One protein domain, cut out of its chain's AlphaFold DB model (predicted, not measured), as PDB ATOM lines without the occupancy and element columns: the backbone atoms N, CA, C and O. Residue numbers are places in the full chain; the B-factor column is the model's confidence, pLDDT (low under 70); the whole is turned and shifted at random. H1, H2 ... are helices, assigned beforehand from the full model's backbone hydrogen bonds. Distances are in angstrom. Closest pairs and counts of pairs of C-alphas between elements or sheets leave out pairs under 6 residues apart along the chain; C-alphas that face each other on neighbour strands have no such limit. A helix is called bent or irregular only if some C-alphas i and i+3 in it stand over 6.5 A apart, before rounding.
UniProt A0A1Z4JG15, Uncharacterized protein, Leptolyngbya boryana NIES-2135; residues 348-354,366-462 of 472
ATOM      1  N   ALA A 348      36.221  21.920  32.403       71.88
ATOM      2  CA  ALA A 348      37.498  22.160  33.067       71.88
ATOM      3  C   ALA A 348      37.768  23.668  33.237       71.88
ATOM      4  O   ALA A 348      38.320  24.098  34.252       71.88
ATOM      5  N   ASN A 349      37.352  24.478  32.257       77.69
ATOM      6  CA  ASN A 349      37.335  25.937  32.335       77.69
ATOM      7  C   ASN A 349      36.080  26.492  31.647       77.69
ATOM      8  O   ASN A 349      35.996  26.530  30.424       77.69
ATOM      9  N   VAL A 350      35.125  26.990  32.433       80.19
ATOM     10  CA  VAL A 350      33.850  27.521  31.918       80.19
ATOM     11  C   VAL A 350      34.039  28.726  30.983       80.19
ATOM     12  O   VAL A 350      33.211  28.951  30.106       80.19
ATOM     13  N   ASN A 351      35.115  29.502  31.128       78.62
ATOM     14  CA  ASN A 351      35.358  30.674  30.277       78.62
ATOM     15  C   ASN A 351      36.062  30.327  28.957       78.62
ATOM     16  O   ASN A 351      36.041  31.127  28.026       78.62
ATOM     17  N   GLU A 352      36.673  29.145  28.878       78.12
ATOM     18  CA  GLU A 352      37.386  28.644  27.699       78.12
ATOM     19  C   GLU A 352      37.008  27.169  27.467       78.12
ATOM     20  O   GLU A 352      37.859  26.286  27.586       78.12
ATOM     21  N   PRO A 353      35.723  26.876  27.188       71.69
ATOM     22  CA  PRO A 353      35.249  25.505  27.063       71.69
ATOM     23  C   PRO A 353      35.805  24.862  25.792       71.69
ATOM     24  O   PRO A 353      35.799  25.483  24.725       71.69
ATOM     25  N   THR A 354      36.230  23.608  25.864       70.31
ATOM     26  CA  THR A 354      36.646  22.830  24.691       70.31
ATOM     27  C   THR A 354      35.446  22.477  23.810       70.31
ATOM     28  O   THR A 354      34.302  22.449  24.266       70.31
ATOM     29  N   SER A 366      18.231  19.348  30.073       68.56
ATOM     30  CA  SER A 366      17.823  19.980  31.344       68.56
ATOM     31  C   SER A 366      18.888  20.856  32.016       68.56
ATOM     32  O   SER A 366      18.675  21.353  33.120       68.56
ATOM     33  N   CYS A 367      20.040  21.057  31.371       66.69
ATOM     34  CA  CYS A 367      21.158  21.810  31.943       66.69
ATOM     35  C   CYS A 367      21.047  23.310  31.625       66.69
ATOM     36  O   CYS A 367      21.024  23.680  30.449       66.69
ATOM     37  N   SER A 368      21.011  24.158  32.657       71.50
ATOM     38  CA  SER A 368      21.050  25.621  32.522       71.50
ATOM     39  C   SER A 368      22.398  26.112  31.979       71.50
ATOM     40  O   SER A 368      23.371  25.354  31.906       71.50
ATOM     41  N   SER A 369      22.456  27.393  31.594       73.56
ATOM     42  CA  SER A 369      23.727  28.055  31.280       73.56
ATOM     43  C   SER A 369      24.717  27.863  32.439       73.56
ATOM     44  O   SER A 369      24.300  28.024  33.590       73.56
ATOM     45  N   PRO A 370      25.994  27.526  32.172       75.31
ATOM     46  CA  PRO A 370      26.989  27.289  33.220       75.31
ATOM     47  C   PRO A 370      27.231  28.525  34.089       75.31
ATOM     48  O   PRO A 370      27.441  28.407  35.291       75.31
ATOM     49  N   ILE A 371      27.172  29.715  33.483       80.81
ATOM     50  CA  ILE A 371      27.230  31.011  34.167       80.81
ATOM     51  C   ILE A 371      26.254  32.011  33.534       80.81
ATOM     52  O   ILE A 371      25.722  31.790  32.443       80.81
ATOM     53  N   GLU A 372      25.997  33.113  34.236       78.31
ATOM     54  CA  GLU A 372      25.171  34.219  33.743       78.31
ATOM     55  C   GLU A 372      25.843  34.917  32.547       78.31
ATOM     56  O   GLU A 372      27.055  35.140  32.556       78.31
ATOM     57  N   ALA A 373      25.052  35.255  31.522       77.50
ATOM     58  CA  ALA A 373      25.508  35.902  30.285       77.50
ATOM     59  C   ALA A 373      26.677  35.173  29.588       77.50
ATOM     60  O   ALA A 373      27.584  35.802  29.035       77.50
ATOM     61  N   TRP A 374      26.690  33.839  29.632       79.56
ATOM     62  CA  TRP A 374      27.786  33.018  29.110       79.56
ATOM     63  C   TRP A 374      28.067  33.271  27.623       79.56
ATOM     64  O   TRP A 374      29.226  33.331  27.211       79.56
ATOM     65  N   GLU A 375      27.020  33.557  26.845       78.00
ATOM     66  CA  GLU A 375      27.084  33.971  25.442       78.00
ATOM     67  C   GLU A 375      27.940  35.233  25.213       78.00
ATOM     68  O   GLU A 375      28.468  35.441  24.120       78.00
ATOM     69  N   MET A 376      28.118  36.059  26.250       71.38
ATOM     70  CA  MET A 376      28.937  37.272  26.240       71.38
ATOM     71  C   MET A 376      30.279  37.135  26.973       71.38
ATOM     72  O   MET A 376      31.198  37.910  26.697       71.38
ATOM     73  N   VAL A 377      30.414  36.219  27.928       74.81
ATOM     74  CA  VAL A 377      31.628  36.122  28.759       74.81
ATOM     75  C   VAL A 377      32.713  35.274  28.091       74.81
ATOM     76  O   VAL A 377      33.892  35.596  28.227       74.81
ATOM     77  N   VAL A 378      32.332  34.246  27.331       80.38
ATOM     78  CA  VAL A 378      33.280  33.377  26.614       80.38
ATOM     79  C   VAL A 378      33.921  34.117  25.438       80.38
ATOM     80  O   VAL A 378      33.248  34.845  24.702       80.38
ATOM     81  N   ASP A 379      35.231  33.925  25.247       79.62
ATOM     82  CA  ASP A 379      35.922  34.397  24.045       79.62
ATOM     83  C   ASP A 379      35.710  33.410  22.889       79.62
ATOM     84  O   ASP A 379      36.243  32.300  22.867       79.62
ATOM     85  N   TRP A 380      34.913  33.836  21.911       81.38
ATOM     86  CA  TRP A 380      34.565  33.054  20.726       81.38
ATOM     87  C   TRP A 380      35.458  33.340  19.512       81.38
ATOM     88  O   TRP A 380      35.196  32.836  18.416       81.38
ATOM     89  N   ARG A 381      36.504  34.165  19.654       77.44
ATOM     90  CA  ARG A 381      37.394  34.509  18.534       77.44
ATOM     91  C   ARG A 381      38.019  33.262  17.910       77.44
ATOM     92  O   ARG A 381      38.662  32.474  18.595       77.44
ATOM     93  N   ASN A 382      37.927  33.162  16.582       75.00
ATOM     94  CA  ASN A 382      38.407  32.026  15.780       75.00
ATOM     95  C   ASN A 382      37.642  30.709  16.007       75.00
ATOM     96  O   ASN A 382      38.095  29.671  15.530       75.00
ATOM     97  N   ARG A 383      36.503  30.742  16.708       76.69
ATOM     98  CA  ARG A 383      35.639  29.579  16.975       76.69
ATOM     99  C   ARG A 383      34.277  29.701  16.291       76.69
ATOM    100  O   ARG A 383      33.325  29.014  16.648       76.69
ATOM    101  N   GLU A 384      34.166  30.587  15.303       82.69
ATOM    102  CA  GLU A 384      32.908  30.857  14.603       82.69
ATOM    103  C   GLU A 384      32.390  29.626  13.846       82.69
ATOM    104  O   GLU A 384      31.181  29.439  13.754       82.69
ATOM    105  N   ASP A 385      33.295  28.773  13.355       78.50
ATOM    106  CA  ASP A 385      32.956  27.508  12.692       78.50
ATOM    107  C   ASP A 385      32.364  26.483  13.674       78.50
ATOM    108  O   ASP A 385      31.330  25.887  13.392       78.50
ATOM    109  N   GLU A 386      32.950  26.352  14.870       81.50
ATOM    110  CA  GLU A 386      32.429  25.483  15.938       81.50
ATOM    111  C   GLU A 386      31.029  25.921  16.374       81.50
ATOM    112  O   GLU A 386      30.116  25.101  16.485       81.50
ATOM    113  N   LEU A 387      30.848  27.229  16.587       84.75
ATOM    114  CA  LEU A 387      29.551  27.802  16.930       84.75
ATOM    115  C   LEU A 387      28.524  27.565  15.826       84.75
ATOM    116  O   LEU A 387      27.385  27.230  16.133       84.75
ATOM    117  N   ALA A 388      28.913  27.721  14.559       81.69
ATOM    118  CA  ALA A 388      28.034  27.465  13.427       81.69
ATOM    119  C   ALA A 388      27.626  25.988  13.361       81.69
ATOM    120  O   ALA A 388      26.433  25.709  13.293       81.69
ATOM    121  N   THR A 389      28.579  25.059  13.492       82.31
ATOM    122  CA  THR A 389      28.309  23.615  13.549       82.31
ATOM    123  C   THR A 389      27.305  23.265  14.647       82.31
ATOM    124  O   THR A 389      26.329  22.566  14.382       82.31
ATOM    125  N   LEU A 390      27.508  23.767  15.869       86.00
ATOM    126  CA  LEU A 390      26.600  23.507  16.990       86.00
ATOM    127  C   LEU A 390      25.236  24.184  16.798       86.00
ATOM    128  O   LEU A 390      24.211  23.620  17.173       86.00
ATOM    129  N   ALA A 391      25.216  25.377  16.201       85.00
ATOM    130  CA  ALA A 391      24.002  26.146  15.951       85.00
ATOM    131  C   ALA A 391      23.118  25.558  14.847       85.00
ATOM    132  O   ALA A 391      21.906  25.775  14.850       85.00
ATOM    133  N   THR A 392      23.706  24.845  13.884       81.25
ATOM    134  CA  THR A 392      22.969  24.244  12.765       81.25
ATOM    135  C   THR A 392      22.667  22.769  12.942       81.25
ATOM    136  O   THR A 392      21.937  22.222  12.117       81.25
ATOM    137  N   ASP A 393      23.200  22.124  13.979       87.06
ATOM    138  CA  ASP A 393      22.920  20.722  14.267       87.06
ATOM    139  C   ASP A 393      21.503  20.564  14.854       87.06
ATOM    140  O   ASP A 393      21.267  20.888  16.021       87.06
ATOM    141  N   PRO A 394      20.538  20.017  14.086       83.94
ATOM    142  CA  PRO A 394      19.154  19.898  14.535       83.94
ATOM    143  C   PRO A 394      18.973  18.838  15.629       83.94
ATOM    144  O   PRO A 394      17.890  18.720  16.199       83.94
ATOM    145  N   SER A 395      19.996  18.022  15.895       87.12
ATOM    146  CA  SER A 395      19.947  16.971  16.906       87.12
ATOM    147  C   SER A 395      20.328  17.462  18.307       87.12
ATOM    148  O   SER A 395      20.223  16.685  19.264       87.12
ATOM    149  N   LEU A 396      20.796  18.708  18.436       89.31
ATOM    150  CA  LEU A 396      21.222  19.300  19.701       89.31
ATOM    151  C   LEU A 396      20.100  20.157  20.311       89.31
ATOM    152  O   LEU A 396      19.693  21.148  19.702       89.31
ATOM    153  N   PRO A 397      19.649  19.857  21.546       89.56
ATOM    154  CA  PRO A 397      18.672  20.679  22.264       89.56
ATOM    155  C   PRO A 397      19.049  22.162  22.386       89.56
ATOM    156  O   PRO A 397      18.171  23.016  22.466       89.56
ATOM    157  N   LYS A 398      20.349  22.480  22.407       88.50
ATOM    158  CA  LYS A 398      20.857  23.847  22.611       88.50
ATOM    159  C   LYS A 398      21.336  24.551  21.339       88.50
ATOM    160  O   LYS A 398      22.011  25.573  21.443       88.50
ATOM    161  N   ALA A 399      20.996  24.052  20.152       87.75
ATOM    162  CA  ALA A 399      21.419  24.661  18.887       87.75
ATOM    163  C   ALA A 399      21.069  26.166  18.802       87.75
ATOM    164  O   ALA A 399      21.914  26.996  18.473       87.75
ATOM    165  N   GLU A 400      19.859  26.555  19.219       85.88
ATOM    166  CA  GLU A 400      19.425  27.961  19.228       85.88
ATOM    167  C   GLU A 400      20.273  28.847  20.161       85.88
ATOM    168  O   GLU A 400      20.574  29.998  19.842       85.88
ATOM    169  N   PHE A 401      20.739  28.305  21.290       87.62
ATOM    170  CA  PHE A 401      21.637  29.029  22.187       87.62
ATOM    171  C   PHE A 401      22.989  29.320  21.520       87.62
ATOM    172  O   PHE A 401      23.496  30.440  21.612       87.62
ATOM    173  N   PHE A 402      23.561  28.353  20.799       87.31
ATOM    174  CA  PHE A 402      24.812  28.565  20.060       87.31
ATOM    175  C   PHE A 402      24.644  29.533  18.889       87.31
ATOM    176  O   PHE A 402      25.548  30.326  18.618       87.31
ATOM    177  N   LEU A 403      23.465  29.557  18.258       84.06
ATOM    178  CA  LEU A 403      23.129  30.576  17.265       84.06
ATOM    179  C   LEU A 403      23.141  31.984  17.883       84.06
ATOM    180  O   LEU A 403      23.663  32.923  17.276       84.06
ATOM    181  N   ASN A 404      22.628  32.125  19.109       84.25
ATOM    182  CA  ASN A 404      22.675  33.379  19.866       84.25
ATOM    183  C   ASN A 404      24.100  33.758  20.299       84.25
ATOM    184  O   ASN A 404      24.452  34.938  20.260       84.25
ATOM    185  N   CYS A 405      24.944  32.786  20.653       85.81
ATOM    186  CA  CYS A 405      26.365  33.031  20.925       85.81
ATOM    187  C   CYS A 405      27.079  33.567  19.680       85.81
ATOM    188  O   CYS A 405      27.765  34.589  19.746       85.81
ATOM    189  N   LEU A 406      26.861  32.926  18.527       85.75
ATOM    190  CA  LEU A 406      27.441  33.348  17.255       85.75
ATOM    191  C   LEU A 406      26.980  34.753  16.863       85.75
ATOM    192  O   LEU A 406      27.800  35.601  16.510       85.75
ATOM    193  N   SER A 407      25.677  35.026  16.954       80.75
ATOM    194  CA  SER A 407      25.136  36.345  16.628       80.75
ATOM    195  C   SER A 407      25.697  37.424  17.564       80.75
ATOM    196  O   SER A 407      26.153  38.464  17.081       80.75
ATOM    197  N   SER A 408      25.742  37.170  18.874       81.69
ATOM    198  CA  SER A 408      26.277  38.095  19.883       81.69
ATOM    199  C   SER A 408      27.760  38.386  19.666       81.69
ATOM    200  O   SER A 408      28.184  39.543  19.716       81.69
ATOM    201  N   HIS A 409      28.549  37.353  19.369       86.62
ATOM    202  CA  HIS A 409      29.972  37.479  19.069       86.62
ATOM    203  C   HIS A 409      30.223  38.368  17.849       86.62
ATOM    204  O   HIS A 409      30.960  39.351  17.942       86.62
ATOM    205  N   LEU A 410      29.546  38.102  16.726       82.62
ATOM    206  CA  LEU A 410      29.694  38.901  15.503       82.62
ATOM    207  C   LEU A 410      29.297  40.373  15.723       82.62
ATOM    208  O   LEU A 410      29.997  41.277  15.259       82.62
ATOM    209  N   ALA A 411      28.224  40.632  16.479       76.94
ATOM    210  CA  ALA A 411      27.841  41.990  16.875       76.94
ATOM    211  C   ALA A 411      28.933  42.694  17.691       76.94
ATOM    212  O   ALA A 411      29.226  43.869  17.454       76.94
ATOM    213  N   ARG A 412      29.568  41.990  18.633       77.19
ATOM    214  CA  ARG A 412      30.642  42.552  19.465       77.19
ATOM    215  C   ARG A 412      31.905  42.846  18.670       77.19
ATOM    216  O   ARG A 412      32.525  43.881  18.906       77.19
ATOM    217  N   LEU A 413      32.275  41.992  17.712       79.56
ATOM    218  CA  LEU A 413      33.399  42.269  16.807       79.56
ATOM    219  C   LEU A 413      33.190  43.595  16.067       79.56
ATOM    220  O   LEU A 413      34.114  44.403  15.968       79.56
ATOM    221  N   TRP A 414      31.957  43.860  15.627       78.38
ATOM    222  CA  TRP A 414      31.601  45.144  15.032       78.38
ATOM    223  C   TRP A 414      31.675  46.310  16.030       78.38
ATOM    224  O   TRP A 414      32.326  47.314  15.738       78.38
ATOM    225  N   GLN A 415      31.050  46.188  17.208       73.62
ATOM    226  CA  GLN A 415      31.053  47.241  18.240       73.62
ATOM    227  C   GLN A 415      32.460  47.624  18.704       73.62
ATOM    228  O   GLN A 415      32.741  48.802  18.913       73.62
ATOM    229  N   ASN A 416      33.351  46.642  18.820       77.69
ATOM    230  CA  ASN A 416      34.740  46.846  19.224       77.69
ATOM    231  C   ASN A 416      35.614  47.430  18.097       77.69
ATOM    232  O   ASN A 416      36.800  47.673  18.305       77.69
ATOM    233  N   GLY A 417      35.051  47.650  16.904       73.25
ATOM    234  CA  GLY A 417      35.756  48.203  15.749       73.25
ATOM    235  C   GLY A 417      36.638  47.199  15.001       73.25
ATOM    236  O   GLY A 417      37.362  47.597  14.087       73.25
ATOM    237  N   ASP A 418      36.566  45.905  15.321       79.62
ATOM    238  CA  ASP A 418      37.399  44.869  14.708       79.62
ATOM    239  C   ASP A 418      36.768  44.317  13.421       79.62
ATOM    240  O   ASP A 418      36.285  43.186  13.319       79.62
ATOM    241  N   ARG A 419      36.780  45.162  12.385       78.50
ATOM    242  CA  ARG A 419      36.236  44.826  11.059       78.50
ATOM    243  C   ARG A 419      36.970  43.656  10.400       78.50
ATOM    244  O   ARG A 419      36.389  42.960   9.569       78.50
ATOM    245  N   SER A 420      38.242  43.459  10.741       80.12
ATOM    246  CA  SER A 420      39.062  42.379  10.195       80.12
ATOM    247  C   SER A 420      38.652  41.023  10.765       80.12
ATOM    248  O   SER A 420      38.422  40.089   9.993       80.12
ATOM    249  N   ALA A 421      38.453  40.945  12.084       79.25
ATOM    250  CA  ALA A 421      37.947  39.751  12.742       79.25
ATOM    251  C   ALA A 421      36.515  39.444  12.308       79.25
ATOM    252  O   ALA A 421      36.218  38.290  12.017       79.25
ATOM    253  N   LEU A 422      35.651  40.459  12.161       80.62
ATOM    254  CA  LEU A 422      34.295  40.243  11.648       80.62
ATOM    255  C   LEU A 422      34.318  39.621  10.245       80.62
ATOM    256  O   LEU A 422      33.622  38.644   9.991       80.62
ATOM    257  N   ARG A 423      35.143  40.152   9.331       81.38
ATOM    258  CA  ARG A 423      35.279  39.592   7.978       81.38
ATOM    259  C   ARG A 423      35.757  38.141   8.012       81.38
ATOM    260  O   ARG A 423      35.205  37.321   7.285       81.38
ATOM    261  N   LYS A 424      36.751  37.833   8.848       80.62
ATOM    262  CA  LYS A 424      37.278  36.472   9.011       80.62
ATOM    263  C   LYS A 424      36.216  35.523   9.579       80.62
ATOM    264  O   LYS A 424      36.000  34.462   9.009       80.62
ATOM    265  N   GLY A 425      35.506  35.935  10.628       75.75
ATOM    266  CA  GLY A 425      34.428  35.150  11.230       75.75
ATOM    267  C   GLY A 425      33.307  34.838  10.237       75.75
ATOM    268  O   GLY A 425      32.857  33.702  10.158       75.75
ATOM    269  N   LEU A 426      32.913  35.809   9.402       76.56
ATOM    270  CA  LEU A 426      31.907  35.596   8.352       76.56
ATOM    271  C   LEU A 426      32.384  34.643   7.248       76.56
ATOM    272  O   LEU A 426      31.569  33.897   6.712       76.56
ATOM    273  N   GLN A 427      33.672  34.650   6.893       77.88
ATOM    274  CA  GLN A 427      34.216  33.703   5.911       77.88
ATOM    275  C   GLN A 427      34.079  32.255   6.388       77.88
ATOM    276  O   GLN A 427      33.705  31.398   5.589       77.88
ATOM    277  N   SER A 428      34.293  31.994   7.680       70.00
ATOM    278  CA  SER A 428      34.102  30.663   8.273       70.00
ATOM    279  C   SER A 428      32.661  30.154   8.126       70.00
ATOM    280  O   SER A 428      32.436  28.964   7.940       70.00
ATOM    281  N   LEU A 429      31.674  31.057   8.106       68.88
ATOM    282  CA  LEU A 429      30.258  30.704   7.956       68.88
ATOM    283  C   LEU A 429      29.860  30.296   6.535       68.88
ATOM    284  O   LEU A 429      28.791  29.721   6.347       68.88
ATOM    285  N   HIS A 430      30.694  30.570   5.527       66.81
ATOM    286  CA  HIS A 430      30.377  30.291   4.123       66.81
ATOM    287  C   HIS A 430      30.127  28.800   3.843       66.81
ATOM    288  O   HIS A 430      29.472  28.451   2.863       66.81
ATOM    289  N   TYR A 431      30.624  27.918   4.708       63.62
ATOM    290  CA  TYR A 431      30.472  26.471   4.579       63.62
ATOM    291  C   TYR A 431      29.176  25.925   5.203       63.62
ATOM    292  O   TYR A 431      28.863  24.746   5.013       63.62
ATOM    293  N   HIS A 432      28.404  26.780   5.886       64.75
ATOM    294  CA  HIS A 432      27.183  26.437   6.617       64.75
ATOM    295  C   HIS A 432      25.960  27.061   5.935       64.75
ATOM    296  O   HIS A 432      25.628  28.228   6.133       64.75
ATOM    297  N   PHE A 433      25.260  26.277   5.113       61.81
ATOM    298  CA  PHE A 433      24.123  26.753   4.312       61.81
ATOM    299  C   PHE A 433      22.760  26.559   4.999       61.81
ATOM    300  O   PHE A 433      21.778  26.194   4.349       61.81
ATOM    301  N   SER A 434      22.668  26.800   6.310       68.44
ATOM    302  CA  SER A 434      21.356  26.943   6.954       68.44
ATOM    303  C   SER A 434      20.789  28.341   6.695       68.44
ATOM    304  O   SER A 434      21.530  29.300   6.454       68.44
ATOM    305  N   LYS A 435      19.460  28.478   6.739       68.69
ATOM    306  CA  LYS A 435      18.784  29.766   6.529       68.69
ATOM    307  C   LYS A 435      19.241  30.801   7.563       68.69
ATOM    308  O   LYS A 435      19.432  31.967   7.226       68.69
ATOM    309  N   GLU A 436      19.434  30.361   8.797       69.69
ATOM    310  CA  GLU A 436      19.821  31.148   9.961       69.69
ATOM    311  C   GLU A 436      21.262  31.657   9.832       69.69
ATOM    312  O   GLU A 436      21.516  32.850  10.009       69.69
ATOM    313  N   ILE A 437      22.197  30.788   9.431       70.88
ATOM    314  CA  ILE A 437      23.596  31.174   9.213       70.88
ATOM    315  C   ILE A 437      23.738  32.053   7.971       70.88
ATOM    316  O   ILE A 437      24.443  33.060   8.018       70.88
ATOM    317  N   CYS A 438      23.007  31.762   6.891       67.44
ATOM    318  CA  CYS A 438      22.970  32.632   5.710       67.44
ATOM    319  C   CYS A 438      22.430  34.024   6.056       67.44
ATOM    320  O   CYS A 438      22.940  35.030   5.564       67.44
ATOM    321  N   PHE A 439      21.419  34.103   6.924       70.81
ATOM    322  CA  PHE A 439      20.893  35.374   7.407       70.81
ATOM    323  C   PHE A 439      21.948  36.158   8.202       70.81
ATOM    324  O   PHE A 439      22.173  37.334   7.907       70.81
ATOM    325  N   LEU A 440      22.655  35.519   9.142       71.44
ATOM    326  CA  LEU A 440      23.762  36.148   9.881       71.44
ATOM    327  C   LEU A 440      24.909  36.581   8.959       71.44
ATOM    328  O   LEU A 440      25.412  37.699   9.088       71.44
ATOM    329  N   TYR A 441      25.269  35.738   7.991       73.69
ATOM    330  CA  TYR A 441      26.290  36.030   6.990       73.69
ATOM    331  C   TYR A 441      25.938  37.283   6.182       73.69
ATOM    332  O   TYR A 441      26.720  38.235   6.136       73.69
ATOM    333  N   CYS A 442      24.735  37.332   5.603       71.00
ATOM    334  CA  CYS A 442      24.257  38.483   4.839       71.00
ATOM    335  C   CYS A 442      24.246  39.762   5.685       71.00
ATOM    336  O   CYS A 442      24.708  40.805   5.225       71.00
ATOM    337  N   ARG A 443      23.788  39.690   6.941       70.69
ATOM    338  CA  ARG A 443      23.795  40.846   7.855       70.69
ATOM    339  C   ARG A 443      25.204  41.346   8.141       70.69
ATOM    340  O   ARG A 443      25.445  42.547   8.060       70.69
ATOM    341  N   GLY A 444      26.136  40.442   8.429       74.19
ATOM    342  CA  GLY A 444      27.534  40.797   8.648       74.19
ATOM    343  C   GLY A 444      28.179  41.438   7.415       74.19
ATOM    344  O   GLY A 444      28.887  42.435   7.543       74.19
ATOM    345  N   GLN A 445      27.874  40.936   6.214       71.56
ATOM    346  CA  GLN A 445      28.348  41.538   4.962       71.56
ATOM    347  C   GLN A 445      27.782  42.949   4.749       71.56
ATOM    348  O   GLN A 445      28.532  43.853   4.390       71.56
ATOM    349  N   MET A 446      26.495  43.169   5.043       65.69
ATOM    350  CA  MET A 446      25.864  44.492   4.936       65.69
ATOM    351  C   MET A 446      26.417  45.517   5.938       65.69
ATOM    352  O   MET A 446      26.459  46.712   5.636       65.69
ATOM    353  N   LEU A 447      26.856  45.065   7.120       68.69
ATOM    354  CA  LEU A 447      27.598  45.907   8.060       68.69
ATOM    355  C   LEU A 447      28.965  46.286   7.489       68.69
ATOM    356  O   LEU A 447      29.323  47.463   7.462       68.69
ATOM    357  N   LEU A 448      29.720  45.307   6.980       71.19
ATOM    358  CA  LEU A 448      31.050  45.536   6.410       71.19
ATOM    359  C   LEU A 448      31.032  46.459   5.185       71.19
ATOM    360  O   LEU A 448      31.974  47.231   5.005       71.19
ATOM    361  N   SER A 449      29.981  46.402   4.365       66.44
ATOM    362  CA  SER A 449      29.802  47.273   3.199       66.44
ATOM    363  C   SER A 449      29.306  48.680   3.550       66.44
ATOM    364  O   SER A 449      29.250  49.537   2.671       66.44
ATOM    365  N   GLY A 450      28.931  48.937   4.811       64.38
ATOM    366  CA  GLY A 450      28.348  50.211   5.243       64.38
ATOM    367  C   GLY A 450      26.932  50.453   4.711       64.38
ATOM    368  O   GLY A 450      26.441  51.577   4.751       64.38
ATOM    369  N   THR A 451      26.272  49.409   4.200       57.22
ATOM    370  CA  THR A 451      24.923  49.497   3.620       57.22
ATOM    371  C   THR A 451      23.845  49.645   4.698       57.22
ATOM    372  O   THR A 451      22.763  50.149   4.408       57.22
ATOM    373  N   LEU A 452      24.140  49.253   5.944       56.22
ATOM    374  CA  LEU A 452      23.247  49.402   7.095       56.22
ATOM    375  C   LEU A 452      23.956  50.078   8.280       56.22
ATOM    376  O   LEU A 452      25.099  49.722   8.582       56.22
ATOM    377  N   PRO A 453      23.287  50.995   9.004       58.34
ATOM    378  CA  PRO A 453      23.732  51.408  10.327       58.34
ATOM    379  C   PRO A 453      23.552  50.250  11.319       58.34
ATOM    380  O   PRO A 453      22.552  49.537  11.296       58.34
ATOM    381  N   PHE A 454      24.526  50.055  12.208       60.84
ATOM    382  CA  PHE A 454      24.428  49.034  13.249       60.84
ATOM    383  C   PHE A 454      23.542  49.520  14.394       60.84
ATOM    384  O   PHE A 454      23.904  50.467  15.094       60.84
ATOM    385  N   HIS A 455      22.417  48.843  14.614       60.66
ATOM    386  CA  HIS A 455      21.547  49.076  15.760       60.66
ATOM    387  C   HIS A 455      21.479  47.810  16.619       60.66
ATOM    388  O   HIS A 455      20.967  46.781  16.185       60.66
ATOM    389  N   TYR A 456      22.013  47.876  17.844       57.16
ATOM    390  CA  TYR A 456      22.198  46.694  18.696       57.16
ATOM    391  C   TYR A 456      20.875  46.000  19.047       57.16
ATOM    392  O   TYR A 456      20.806  44.782  18.994       57.16
ATOM    393  N   ALA A 457      19.803  46.751  19.322       53.97
ATOM    394  CA  ALA A 457      18.491  46.159  19.611       53.97
ATOM    395  C   ALA A 457      17.903  45.420  18.389       53.97
ATOM    396  O   ALA A 457      17.365  44.326  18.508       53.97
ATOM    397  N   GLU A 458      18.110  45.953  17.182       57.12
ATOM    398  CA  GLU A 458      17.629  45.317  15.946       57.12
ATOM    399  C   GLU A 458      18.500  44.122  15.539       57.12
ATOM    400  O   GLU A 458      18.095  43.298  14.714       57.12
ATOM    401  N   TRP A 459      19.703  43.996  16.111       60.47
ATOM    402  CA  TRP A 459      20.561  42.834  15.912       60.47
ATOM    403  C   TRP A 459      19.902  41.546  16.422       60.47
ATOM    404  O   TRP A 459      19.975  40.526  15.735       60.47
ATOM    405  N   PHE A 460      19.179  41.617  17.543       57.72
ATOM    406  CA  PHE A 460      18.590  40.456  18.216       57.72
ATOM    407  C   PHE A 460      17.075  40.288  17.980       57.72
ATOM    408  O   PHE A 460      16.597  39.160  17.976       57.72
ATOM    409  N   ASP A 461      16.331  41.358  17.671       49.00
ATOM    410  CA  ASP A 461      14.850  41.345  17.609       49.00
ATOM    411  C   ASP A 461      14.218  40.834  16.285       49.00
ATOM    412  O   ASP A 461      13.051  41.088  15.994       49.00
ATOM    413  N   GLY A 462      14.948  40.068  15.464       45.31
ATOM    414  CA  GLY A 462      14.316  39.164  14.486       45.31
ATOM    415  C   GLY A 462      13.477  39.771  13.343       45.31
ATOM    416  O   GLY A 462      12.495  39.155  12.931       45.31
TER     417      GLY A 462
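This is residues 348 to 354 and 366 to 462 of the 472 residues of an uncharacterized protein of Leptolyngbya boryana NIES-2135 (UniProt A0A1Z4JG15). Three helices, H3, H4 and H5, form an up-and-down bundle, each running against the one before, with their centres in a triangle. H2 packs at one end of it, on residues 399 to 406 of H3 and 425 to 429 of H4, while the short H1 and H6 pack on H3. The 104 printed residues hold six named helices, H1 to H6 in chain order, and no named strand: all helix. The whole is compact, with a radius of gyration of the C-alphas of 13.4 A, and only just elongated, spanning 41 by 27 by 25 A.

H1 is residues 374 to 377, beginning at C-alpha 374 (27.786, 33.018, 29.110). H2 is residues 384 to 392, 12.1 A. H3 is residues 399 to 415, 24.6 A. H4 is residues 419 to 431, 20.3 A, and only just irregular: C-alphas 428 and 431 are 6.7 A apart. H5 is residues 435 to 448, 20.0 A. H6 is residues 456 to 460, ending at C-alpha 460 (18.590, 40.456, 18.216).

H3 is the hub, touching four helices. With residues 402 to 409 alone it touches H1, closest C-alphas Glu 375 and Cys 405, 4.7 A. H2 and H3 form a hairpin, closest C-alphas Ala 391 and Ala 399, 4.2 A. H3 and H4 form another at a shallow tilt of 29 degrees, closest C-alphas Leu 413 and Leu 422, 5.6 A. H4 and H5 form a third at 27 degrees, closest C-alphas Leu 426 and Tyr 441, 5.8 A. H3 and H5 are close but not clearly touching. H6 touches H3, closest C-alphas Ala 411 and Trp 459, 7.4 A. Every O i to N i+4 pair is within hydrogen-bond range in H2, H3 and H5; H4 has 6 of 9, H6 0 of 1 but 2 of 2 O i to N i+3 pairs, and H1 is too short for an i+4 pair.

The farthest C-alphas, Ala 348 and Thr 451, are 42.1 A apart. Residues 355 to 365 are not printed; C-alphas 354 and 366 are 20.2 A apart across the cut. No link between named helices is long. Mean pLDDT of the printed part is 74.7, with residues 449 to 462 among those under 70.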